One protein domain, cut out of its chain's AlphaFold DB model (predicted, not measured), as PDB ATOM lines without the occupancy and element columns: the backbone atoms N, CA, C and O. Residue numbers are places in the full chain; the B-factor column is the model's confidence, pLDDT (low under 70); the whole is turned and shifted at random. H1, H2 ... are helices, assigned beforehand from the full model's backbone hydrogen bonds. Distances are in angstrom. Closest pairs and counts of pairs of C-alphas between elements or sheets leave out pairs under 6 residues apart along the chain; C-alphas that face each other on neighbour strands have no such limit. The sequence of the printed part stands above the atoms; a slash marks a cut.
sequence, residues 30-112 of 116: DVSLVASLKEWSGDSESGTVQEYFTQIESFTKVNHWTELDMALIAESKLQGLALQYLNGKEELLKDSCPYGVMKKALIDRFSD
ATOM      1  N   ASP A  30       1.355 -29.175  -0.378       57.78
ATOM      2  CA  ASP A  30       0.793 -27.909   0.070       57.78
ATOM      3  C   ASP A  30       1.244 -27.605   1.507       57.78
ATOM      4  O   ASP A  30       0.610 -27.987   2.492       57.78
ATOM      5  N   VAL A  31       2.364 -26.887   1.637       58.41
ATOM      6  CA  VAL A  31       2.940 -26.451   2.919       58.41
ATOM      7  C   VAL A  31       1.944 -25.562   3.683       58.41
ATOM      8  O   VAL A  31       1.969 -25.486   4.907       58.41
ATOM      9  N   SER A  32       0.981 -24.962   2.979       62.31
ATOM     10  CA  SER A  32      -0.166 -24.247   3.553       62.31
ATOM     11  C   SER A  32      -1.046 -25.125   4.457       62.31
ATOM     12  O   SER A  32      -1.573 -24.648   5.463       62.31
ATOM     13  N   LEU A  33      -1.193 -26.419   4.148       65.62
ATOM     14  CA  LEU A  33      -1.932 -27.360   4.999       65.62
ATOM     15  C   LEU A  33      -1.117 -27.741   6.232       65.62
ATOM     16  O   LEU A  33      -1.680 -27.880   7.316       65.62
ATOM     17  N   VAL A  34       0.212 -27.798   6.096       66.38
ATOM     18  CA  VAL A  34       1.103 -27.899   7.254       66.38
ATOM     19  C   VAL A  34       0.920 -26.681   8.147       66.38
ATOM     20  O   VAL A  34       0.740 -26.849   9.341       66.38
ATOM     21  N   ALA A  35       0.847 -25.458   7.620       67.62
ATOM     22  CA  ALA A  35       0.575 -24.273   8.440       67.62
ATOM     23  C   ALA A  35      -0.757 -24.365   9.218       67.62
ATOM     24  O   ALA A  35      -0.831 -23.864  10.335       67.62
ATOM     25  N   SER A  36      -1.752 -25.076   8.678       70.94
ATOM     26  CA  SER A  36      -3.061 -25.299   9.311       70.94
ATOM     27  C   SER A  36      -3.067 -26.393  10.390       70.94
ATOM     28  O   SER A  36      -4.027 -26.478  11.156       70.94
ATOM     29  N   LEU A  37      -2.025 -27.230  10.475       78.25
ATOM     30  CA  LEU A  37      -1.855 -28.162  11.592       78.25
ATOM     31  C   LEU A  37      -1.639 -27.387  12.887       78.25
ATOM     32  O   LEU A  37      -0.793 -26.487  12.945       78.25
ATOM     33  N   LYS A  38      -2.372 -27.787  13.925       78.75
ATOM     34  CA  LYS A  38      -2.252 -27.208  15.257       78.75
ATOM     35  C   LYS A  38      -0.896 -27.599  15.845       78.75
ATOM     36  O   LYS A  38      -0.528 -28.773  15.850       78.75
ATOM     37  N   GLU A  39      -0.154 -26.605  16.312       85.12
ATOM     38  CA  GLU A  39       1.095 -26.822  17.038       85.12
ATOM     39  C   GLU A  39       0.798 -27.534  18.364       85.12
ATOM     40  O   GLU A  39      -0.203 -27.241  19.028       85.12
ATOM     41  N   TRP A  40       1.644 -28.496  18.737       85.31
ATOM     42  CA  TRP A  40       1.471 -29.269  19.964       85.31
ATOM     43  C   TRP A  40       2.693 -29.127  20.862       85.31
ATOM     44  O   TRP A  40       3.800 -29.547  20.524       85.31
ATOM     45  N   SER A  41       2.475 -28.532  22.035       82.50
ATOM     46  CA  SER A  41       3.549 -28.225  22.979       82.50
ATOM     47  C   SER A  41       3.815 -29.334  23.997       82.50
ATOM     48  O   SER A  41       4.751 -29.226  24.789       82.50
ATOM     49  N   GLY A  42       2.992 -30.389  24.012       75.31
ATOM     50  CA  GLY A  42       3.007 -31.401  25.074       75.31
ATOM     51  C   GLY A  42       2.340 -30.955  26.378       75.31
ATOM     52  O   GLY A  42       2.483 -31.635  27.390       75.31
ATOM     53  N   ASP A  43       1.638 -29.820  26.363       74.19
ATOM     54  CA  ASP A  43       0.908 -29.292  27.517       74.19
ATOM     55  C   ASP A  43      -0.568 -29.732  27.514       74.19
ATOM     56  O   ASP A  43      -1.137 -30.038  26.462       74.19
ATOM     57  N   SER A  44      -1.203 -29.704  28.689       65.31
ATOM     58  CA  SER A  44      -2.634 -29.976  28.881       65.31
ATOM     59  C   SER A  44      -3.529 -29.054  28.039       65.31
ATOM     60  O   SER A  44      -4.614 -29.464  27.633       65.31
ATOM     61  N   GLU A  45      -3.072 -27.837  27.726       66.69
ATOM     62  CA  GLU A  45      -3.778 -26.889  26.850       66.69
ATOM     63  C   GLU A  45      -3.713 -27.268  25.358       66.69
ATOM     64  O   GLU A  45      -4.581 -26.896  24.563       66.69
ATOM     65  N   SER A  46      -2.690 -28.028  24.951       63.28
ATOM     66  CA  SER A  46      -2.469 -28.397  23.545       63.28
ATOM     67  C   SER A  46      -3.277 -29.626  23.108       63.28
ATOM     68  O   SER A  46      -3.341 -29.911  21.911       63.28
ATOM     69  N   GLY A  47      -3.936 -30.317  24.043       73.81
ATOM     70  CA  GLY A  47      -4.658 -31.566  23.800       73.81
ATOM     71  C   GLY A  47      -3.763 -32.802  23.918       73.81
ATOM     72  O   GLY A  47      -2.580 -32.717  24.259       73.81
ATOM     73  N   THR A  48      -4.331 -33.978  23.655       82.50
ATOM     74  CA  THR A  48      -3.588 -35.238  23.786       82.50
ATOM     75  C   THR A  48      -2.665 -35.482  22.593       82.50
ATOM     76  O   THR A  48      -2.949 -35.115  21.453       82.50
ATOM     77  N   VAL A  49      -1.572 -36.197  22.853       83.50
ATOM     78  CA  VAL A  49      -0.642 -36.681  21.823       83.50
ATOM     79  C   VAL A  49      -1.345 -37.512  20.736       83.50
ATOM     80  O   VAL A  49      -0.963 -37.463  19.568       83.50
ATOM     81  N   GLN A  50      -2.415 -38.241  21.083       82.12
ATOM     82  CA  GLN A  50      -3.207 -39.001  20.113       82.12
ATOM     83  C   GLN A  50      -3.967 -38.102  19.141       82.12
ATOM     84  O   GLN A  50      -3.979 -38.396  17.945       82.12
ATOM     85  N   GLU A  51      -4.590 -37.024  19.618       82.62
ATOM     86  CA  GLU A  51      -5.306 -36.089  18.742       82.62
ATOM     87  C   GLU A  51      -4.359 -35.410  17.759       82.62
ATOM     88  O   GLU A  51      -4.664 -35.312  16.571       82.62
ATOM     89  N   TYR A  52      -3.177 -35.029  18.233       84.19
ATOM     90  CA  TYR A  52      -2.132 -34.452  17.401       84.19
ATOM     91  C   TYR A  52      -1.731 -35.374  16.235       84.19
ATOM     92  O   TYR A  52      -1.783 -34.977  15.068       84.19
ATOM     93  N   PHE A  53      -1.419 -36.642  16.520       84.69
ATOM     94  CA  PHE A  53      -1.078 -37.603  15.468       84.69
ATOM     95  C   PHE A  53      -2.266 -37.966  14.576       84.69
ATOM     96  O   PHE A  53      -2.100 -38.106  13.366       84.69
ATOM     97  N   THR A  54      -3.473 -38.053  15.137       86.06
ATOM     98  CA  THR A  54      -4.703 -38.272  14.359       86.06
ATOM     99  C   THR A  54      -4.925 -37.144  13.353       86.06
ATOM    100  O   THR A  54      -5.361 -37.388  12.224       86.06
ATOM    101  N   GLN A  55      -4.582 -35.910  13.732       84.56
ATOM    102  CA  GLN A  55      -4.630 -34.763  12.839       84.56
ATOM    103  C   GLN A  55      -3.641 -34.948  11.677       84.56
ATOM    104  O   GLN A  55      -4.066 -34.941  10.523       84.56
ATOM    105  N   ILE A  56      -2.363 -35.228  11.950       84.25
ATOM    106  CA  ILE A  56      -1.335 -35.463  10.915       84.25
ATOM    107  C   ILE A  56      -1.714 -36.620   9.973       84.25
ATOM    108  O   ILE A  56      -1.591 -36.500   8.751       84.25
ATOM    109  N   GLU A  57      -2.236 -37.726  10.508       84.62
ATOM    110  CA  GLU A  57      -2.706 -38.869   9.712       84.62
ATOM    111  C   GLU A  57      -3.907 -38.502   8.823       84.62
ATOM    112  O   GLU A  57      -4.020 -38.976   7.689       84.62
ATOM    113  N   SER A  58      -4.783 -37.609   9.290       83.12
ATOM    114  CA  SER A  58      -5.899 -37.094   8.488       83.12
ATOM    115  C   SER A  58      -5.406 -36.245   7.314       83.12
ATOM    116  O   SER A  58      -5.889 -36.414   6.196       83.12
ATOM    117  N   PHE A  59      -4.393 -35.397   7.527       76.56
ATOM    118  CA  PHE A  59      -3.771 -34.621   6.447       76.56
ATOM    119  C   PHE A  59      -3.000 -35.501   5.458       76.56
ATOM    120  O   PHE A  59      -3.056 -35.263   4.249       76.56
ATOM    121  N   THR A  60      -2.356 -36.559   5.952       78.88
ATOM    122  CA  THR A  60      -1.652 -37.556   5.133       78.88
ATOM    123  C   THR A  60      -2.589 -38.231   4.136       78.88
ATOM    124  O   THR A  60      -2.229 -38.377   2.969       78.88
ATOM    125  N   LYS A  61      -3.811 -38.590   4.553       75.06
ATOM    126  CA  LYS A  61      -4.818 -39.186   3.655       75.06
ATOM    127  C   LYS A  61      -5.218 -38.261   2.508       75.06
ATOM    128  O   LYS A  61      -5.542 -38.748   1.433       75.06
ATOM    129  N   VAL A  62      -5.206 -36.951   2.745       73.25
ATOM    130  CA  VAL A  62      -5.596 -35.937   1.755       73.25
ATOM    131  C   VAL A  62      -4.428 -35.568   0.833       73.25
ATOM    132  O   VAL A  62      -4.653 -35.260  -0.331       73.25
ATOM    133  N   ASN A  63      -3.185 -35.625   1.326       71.62
ATOM    134  CA  ASN A  63      -2.000 -35.131   0.609       71.62
ATOM    135  C   ASN A  63      -1.022 -36.213   0.129       71.62
ATOM    136  O   ASN A  63      -0.005 -35.877  -0.476       71.62
ATOM    137  N   HIS A  64      -1.281 -37.492   0.415       72.94
ATOM    138  CA  HIS A  64      -0.357 -38.594   0.122       72.94
ATOM    139  C   HIS A  64       1.065 -38.350   0.666       72.94
ATOM    140  O   HIS A  64       2.061 -38.620  -0.008       72.94
ATOM    141  N   TRP A  65       1.170 -37.810   1.884       79.56
ATOM    142  CA  TRP A  65       2.461 -37.606   2.547       79.56
ATOM    143  C   TRP A  65       3.159 -38.944   2.814       79.56
ATOM    144  O   TRP A  65       2.514 -39.942   3.135       79.56
ATOM    145  N   THR A  66       4.484 -38.970   2.673       78.62
ATOM    146  CA  THR A  66       5.285 -40.148   3.030       78.62
ATOM    147  C   THR A  66       5.560 -40.163   4.533       78.62
ATOM    148  O   THR A  66       5.419 -39.141   5.200       78.62
ATOM    149  N   GLU A  67       5.978 -41.302   5.092       79.44
ATOM    150  CA  GLU A  67       6.361 -41.381   6.514       79.44
ATOM    151  C   GLU A  67       7.469 -40.398   6.897       79.44
ATOM    152  O   GLU A  67       7.445 -39.860   8.000       79.44
ATOM    153  N   LEU A  68       8.397 -40.111   5.980       76.25
ATOM    154  CA  LEU A  68       9.419 -39.084   6.179       76.25
ATOM    155  C   LEU A  68       8.805 -37.684   6.273       76.25
ATOM    156  O   LEU A  68       9.157 -36.924   7.169       76.25
ATOM    157  N   ASP A  69       7.846 -37.354   5.404       77.81
ATOM    158  CA  ASP A  69       7.142 -36.071   5.498       77.81
ATOM    159  C   ASP A  69       6.344 -35.974   6.795       77.81
ATOM    160  O   ASP A  69       6.374 -34.943   7.451       77.81
ATOM    161  N   MET A  70       5.652 -37.048   7.184       81.94
ATOM    162  CA  MET A  70       4.902 -37.091   8.439       81.94
ATOM    163  C   MET A  70       5.816 -36.858   9.641       81.94
ATOM    164  O   MET A  70       5.434 -36.119  10.543       81.94
ATOM    165  N   ALA A  71       7.015 -37.447   9.647       81.00
ATOM    166  CA  ALA A  71       8.013 -37.227  10.690       81.00
ATOM    167  C   ALA A  71       8.489 -35.768  10.720       81.00
ATOM    168  O   ALA A  71       8.432 -35.145  11.775       81.00
ATOM    169  N   LEU A  72       8.860 -35.193   9.572       78.38
ATOM    170  CA  LEU A  72       9.318 -33.801   9.472       78.38
ATOM    171  C   LEU A  72       8.234 -32.792   9.861       78.38
ATOM    172  O   LEU A  72       8.498 -31.806  10.547       78.38
ATOM    173  N   ILE A  73       6.999 -33.035   9.423       81.12
ATOM    174  CA  ILE A  73       5.842 -32.194   9.730       81.12
ATOM    175  C   ILE A  73       5.517 -32.285  11.210       81.12
ATOM    176  O   ILE A  73       5.264 -31.259  11.839       81.12
ATOM    177  N   ALA A  74       5.540 -33.495  11.765       82.06
ATOM    178  CA  ALA A  74       5.334 -33.684  13.182       82.06
ATOM    179  C   ALA A  74       6.437 -32.969  13.979       82.06
ATOM    180  O   ALA A  74       6.137 -32.118  14.800       82.06
ATOM    181  N   GLU A  75       7.712 -33.171  13.660       82.44
ATOM    182  CA  GLU A  75       8.814 -32.453  14.309       82.44
ATOM    183  C   GLU A  75       8.643 -30.928  14.239       82.44
ATOM    184  O   GLU A  75       8.691 -30.249  15.262       82.44
ATOM    185  N   SER A  76       8.327 -30.401  13.055       80.75
ATOM    186  CA  SER A  76       8.114 -28.963  12.836       80.75
ATOM    187  C   SER A  76       6.921 -28.399  13.608       80.75
ATOM    188  O   SER A  76       6.852 -27.198  13.861       80.75
ATOM    189  N   LYS A  77       5.945 -29.247  13.941       84.12
ATOM    190  CA  LYS A  77       4.729 -28.867  14.665       84.12
ATOM    191  C   LYS A  77       4.824 -29.099  16.162       84.12
ATOM    192  O   LYS A  77       3.916 -28.695  16.890       84.12
ATOM    193  N   LEU A  78       5.897 -29.732  16.617       84.06
ATOM    194  CA  LEU A  78       6.185 -29.885  18.028       84.06
ATOM    195  C   LEU A  78       6.782 -28.593  18.556       84.06
ATOM    196  O   LEU A  78       7.666 -27.988  17.955       84.06
ATOM    197  N   GLN A  79       6.296 -28.174  19.715       83.38
ATOM    198  CA  GLN A  79       6.779 -26.985  20.404       83.38
ATOM    199  C   GLN A  79       6.978 -27.274  21.890       83.38
ATOM    200  O   GLN A  79       6.733 -28.386  22.366       83.38
ATOM    201  N   GLY A  80       7.480 -26.282  22.625       84.00
ATOM    202  CA  GLY A  80       7.558 -26.323  24.084       84.00
ATOM    203  C   GLY A  80       8.216 -27.592  24.637       84.00
ATOM    204  O   GLY A  80       9.345 -27.929  24.278       84.00
ATOM    205  N   LEU A  81       7.497 -28.288  25.521       82.44
ATOM    206  CA  LEU A  81       7.979 -29.476  26.231       82.44
ATOM    207  C   LEU A  81       8.173 -30.675  25.300       82.44
ATOM    208  O   LEU A  81       9.125 -31.434  25.474       82.44
ATOM    209  N   ALA A  82       7.301 -30.846  24.306       81.44
ATOM    210  CA  ALA A  82       7.395 -31.957  23.365       81.44
ATOM    211  C   ALA A  82       8.607 -31.815  22.431       81.44
ATOM    212  O   ALA A  82       9.339 -32.785  22.213       81.44
ATOM    213  N   LEU A  83       8.887 -30.592  21.968       83.62
ATOM    214  CA  LEU A  83      10.092 -30.295  21.191       83.62
ATOM    215  C   LEU A  83      11.365 -30.443  22.034       83.62
ATOM    216  O   LEU A  83      12.353 -30.998  21.557       83.62
ATOM    217  N   GLN A  84      11.351 -29.988  23.293       83.00
ATOM    218  CA  GLN A  84      12.485 -30.181  24.205       83.00
ATOM    219  C   GLN A  84      12.747 -31.659  24.500       83.00
ATOM    220  O   GLN A  84      13.902 -32.073  24.570       83.00
ATOM    221  N   TYR A  85      11.696 -32.468  24.634       83.19
ATOM    222  CA  TYR A  85      11.830 -33.908  24.823       83.19
ATOM    223  C   TYR A  85      12.496 -34.589  23.622       83.19
ATOM    224  O   TYR A  85      13.379 -35.426  23.807       83.19
ATOM    225  N   LEU A  86      12.109 -34.205  22.401       79.69
ATOM    226  CA  LEU A  86      12.761 -34.681  21.181       79.69
ATOM    227  C   LEU A  86      14.208 -34.214  21.069       79.69
ATOM    228  O   LEU A  86      15.079 -35.028  20.787       79.69
ATOM    229  N   ASN A  87      14.478 -32.943  21.373       78.19
ATOM    230  CA  ASN A  87      15.842 -32.416  21.420       78.19
ATOM    231  C   ASN A  87      16.717 -33.128  22.456       78.19
ATOM    232  O   ASN A  87      17.905 -33.321  22.226       78.19
ATOM    233  N   GLY A  88      16.132 -33.584  23.565       75.75
ATOM    234  CA  GLY A  88      16.817 -34.418  24.552       75.75
ATOM    235  C   GLY A  88      17.071 -35.862  24.101       75.75
ATOM    236  O   GLY A  88      17.781 -36.592  24.789       75.75
ATOM    237  N   LYS A  89      16.502 -36.294  22.969       74.88
ATOM    238  CA  LYS A  89      16.685 -37.624  22.381       74.88
ATOM    239  C   LYS A  89      17.255 -37.496  20.973       74.88
ATOM    240  O   LYS A  89      16.551 -37.691  19.987       74.88
ATOM    241  N   GLU A  90      18.562 -37.263  20.885       66.38
ATOM    242  CA  GLU A  90      19.310 -37.220  19.617       66.38
ATOM    243  C   GLU A  90      19.098 -38.478  18.745       66.38
ATOM    244  O   GLU A  90      19.146 -38.409  17.520       66.38
ATOM    245  N   GLU A  91      18.786 -39.628  19.355       64.62
ATOM    246  CA  GLU A  91      18.415 -40.864  18.647       64.62
ATOM    247  C   GLU A  91      17.133 -40.728  17.808       64.62
ATOM    248  O   GLU A  91      16.990 -41.406  16.791       64.62
ATOM    249  N   LEU A  92      16.216 -39.849  18.222       64.81
ATOM    250  CA  LEU A  92      14.961 -39.551  17.531       64.81
ATOM    251  C   LEU A  92      15.083 -38.395  16.528       64.81
ATOM    252  O   LEU A  92      14.221 -38.281  15.667       64.81
ATOM    253  N   LEU A  93      16.132 -37.575  16.632       61.50
ATOM    254  CA  LEU A  93      16.450 -36.487  15.696       61.50
ATOM    255  C   LEU A  93      17.389 -36.921  14.565       61.50
ATOM    256  O   LEU A  93      17.708 -36.142  13.670       61.50
ATOM    257  N   LYS A  94      17.882 -38.161  14.601       59.34
ATOM    258  CA  LYS A  94      18.701 -38.694  13.516       59.34
ATOM    259  C   LYS A  94      17.857 -38.724  12.239       59.34
ATOM    260  O   LYS A  94      16.734 -39.214  12.290       59.34
ATOM    261  N   ASP A  95      18.443 -38.275  11.125       54.88
ATOM    262  CA  ASP A  95      17.911 -38.034   9.757       54.88
ATOM    263  C   ASP A  95      17.060 -39.165   9.111       54.88
ATOM    264  O   ASP A  95      16.722 -39.150   7.932       54.88
ATOM    265  N   SER A  96      16.733 -40.220   9.853       54.09
ATOM    266  CA  SER A  96      15.890 -41.338   9.436       54.09
ATOM    267  C   SER A  96      15.041 -41.897  10.581       54.09
ATOM    268  O   SER A  96      14.720 -43.085  10.573       54.09
ATOM    269  N   CYS A  97      14.689 -41.090  11.587       66.31
ATOM    270  CA  CYS A  97      13.765 -41.538  12.621       66.31
ATOM    271  C   CYS A  97      12.385 -41.800  11.992       66.31
ATOM    272  O   CYS A  97      11.760 -40.873  11.466       66.31
ATOM    273  N   PRO A  98      11.888 -43.049  12.011       74.56
ATOM    274  CA  PRO A  98      10.580 -43.351  11.456       74.56
ATOM    275  C   PRO A  98       9.504 -42.626  12.260       74.56
ATOM    276  O   PRO A  98       9.533 -42.645  13.495       74.56
ATOM    277  N   TYR A  99       8.496 -42.082  11.574       81.44
ATOM    278  CA  TYR A  99       7.336 -41.452  12.209       81.44
ATOM    279  C   TYR A  99       6.734 -42.335  13.315       81.44
ATOM    280  O   TYR A  99       6.401 -41.843  14.390       81.44
ATOM    281  N   GLY A 100       6.679 -43.656  13.107       80.38
ATOM    282  CA  GLY A 100       6.206 -44.610  14.112       80.38
ATOM    283  C   GLY A 100       7.032 -44.647  15.408       80.38
ATOM    284  O   GLY A 100       6.461 -44.800  16.488       80.38
ATOM    285  N   VAL A 101       8.354 -44.474  15.332       82.81
ATOM    286  CA  VAL A 101       9.241 -44.458  16.510       82.81
ATOM    287  C   VAL A 101       9.057 -43.158  17.285       82.81
ATOM    288  O   VAL A 101       8.859 -43.195  18.501       82.81
ATOM    289  N   MET A 102       9.031 -42.025  16.581       81.00
ATOM    290  CA  MET A 102       8.767 -40.723  17.189       81.00
ATOM    291  C   MET A 102       7.378 -40.675  17.836       81.00
ATOM    292  O   MET A 102       7.244 -40.282  18.996       81.00
ATOM    293  N   LYS A 103       6.355 -41.164  17.125       84.81
ATOM    294  CA  LYS A 103       4.987 -41.300  17.630       84.81
ATOM    295  C   LYS A 103       4.947 -42.124  18.903       84.81
ATOM    296  O   LYS A 103       4.382 -41.679  19.896       84.81
ATOM    297  N   LYS A 104       5.587 -43.292  18.912       82.88
ATOM    298  CA  LYS A 104       5.614 -44.155  20.094       82.88
ATOM    299  C   LYS A 104       6.333 -43.501  21.272       82.88
ATOM    300  O   LYS A 104       5.832 -43.597  22.380       82.88
ATOM    301  N   ALA A 105       7.453 -42.814  21.048       83.75
ATOM    302  CA  ALA A 105       8.192 -42.136  22.111       83.75
ATOM    303  C   ALA A 105       7.408 -40.966  22.727       83.75
ATOM    304  O   ALA A 105       7.426 -40.783  23.943       83.75
ATOM    305  N   LEU A 106       6.709 -40.185  21.900       82.06
ATOM    306  CA  LEU A 106       5.865 -39.088  22.371       82.06
ATOM    307  C   LEU A 106       4.608 -39.609  23.066       82.06
ATOM    308  O   LEU A 106       4.233 -39.075  24.103       82.06
ATOM    309  N   ILE A 107       3.987 -40.672  22.548       83.19
ATOM    310  CA  ILE A 107       2.873 -41.333  23.232       83.19
ATOM    311  C   ILE A 107       3.353 -41.876  24.575       83.19
ATOM    312  O   ILE A 107       2.808 -41.491  25.589       83.19
ATOM    313  N   ASP A 108       4.412 -42.672  24.631       83.44
ATOM    314  CA  ASP A 108       4.932 -43.221  25.890       83.44
ATOM    315  C   ASP A 108       5.213 -42.134  26.943       83.44
ATOM    316  O   ASP A 108       4.879 -42.289  28.114       83.44
ATOM    317  N   ARG A 109       5.744 -40.981  26.515       79.62
ATOM    318  CA  ARG A 109       6.063 -39.885  27.431       79.62
ATOM    319  C   ARG A 109       4.865 -39.047  27.870       79.62
ATOM    320  O   ARG A 109       4.820 -38.630  29.023       79.62
ATOM    321  N   PHE A 110       3.963 -38.731  26.946       78.69
ATOM    322  CA  PHE A 110       2.862 -37.784  27.160       78.69
ATOM    323  C   PHE A 110       1.499 -38.472  27.330       78.69
ATOM    324  O   PHE A 110       0.513 -37.811  27.641       78.69
ATOM    325  N   SER A 111       1.429 -39.794  27.168       71.81
ATOM    326  CA  SER A 111       0.242 -40.627  27.404       71.81
ATOM    327  C   SER A 111       0.134 -41.112  28.854       71.81
ATOM    328  O   SER A 111      -0.713 -41.957  29.136       71.81
ATOM    329  N   ASP A 112       0.911 -40.541  29.786       55.12
ATOM    330  CA  ASP A 112       0.895 -40.811  31.241       55.12
ATOM    331  C   ASP A 112      -0.453 -40.481  31.932       55.12
ATOM    332  O   ASP A 112      -0.588 -40.545  33.149       55.12
TER     333      ASP A 112
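AT A GLANCE: This is residues 30 to 112 of the 116 residues of an uncharacterized protein of Zootermopsis nevadensis (UniProt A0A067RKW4). A compact core of three helices, with H3 nearest its middle and H2 and H6 meeting near one end of H2, has smaller helices round it. H1 lies near H2 and H3, H4 near H3 and H6, and short H5 makes a corner with H4; residues 37 to 48 form the long loop from H1 to H2. The printed part has 83 residues with six named helices, H1 to H6 in chain order, and no named strand: all helix. It is compact, with a radius of gyration of the C-alphas of 11.8 A and spans of 30 by 29 by 17 A.

IN THESE COORDINATES: Find C-alpha 31 at (2.940, -26.451, 2.919), where H1, residues 31 to 36, begins. H2, residues 49 to 63, starts at (-0.642, -36.681, 21.823) and runs 21.3 A. Next come H3, residues 67 to 77, 15.0 A; H4, residues 80 to 87, 10.6 A; and H5, residues 90 to 93. H6, residues 99 to 110, runs 16.0 A to C-alpha 110 at (2.862, -37.784, 27.160).

HOW THE PARTS SIT: Look first at Ile 56 and Met 70, the closest C-alphas of H2 and H3, 6.9 A apart; these helices touch at a steep tilt of 53 degrees. H6 touches H3 with residues 99 to 102 alone, closest at C-alphas 71 and 99, 4.5 A. H2 touches H6 with residues 49 to 53 alone, at a shallow tilt of 23 degrees, opposite ways; C-alphas 49 and 107 are closest, 6.0 A. H1 is close to H3 but not clearly touching, at C-alphas 34 and 73, 6.9 A. H4 and H5 only just touch, only at the corner, with 3 pairs of C-alphas within 8 A. Every O i to N i+4 pair is within hydrogen-bond range in H1, H3, H4 and H6; H2 has 10 of 11, and H5 is too short for one.

THE WHOLE: The C-alphas farthest apart, of Asp 30 and Asp 112, are 33.7 A apart. The printed part has no cut, and the link H1 to H2 is long. The model's pLDDT is under 70 at residues 30 to 35, 44 to 46, 90 to 97 and 112.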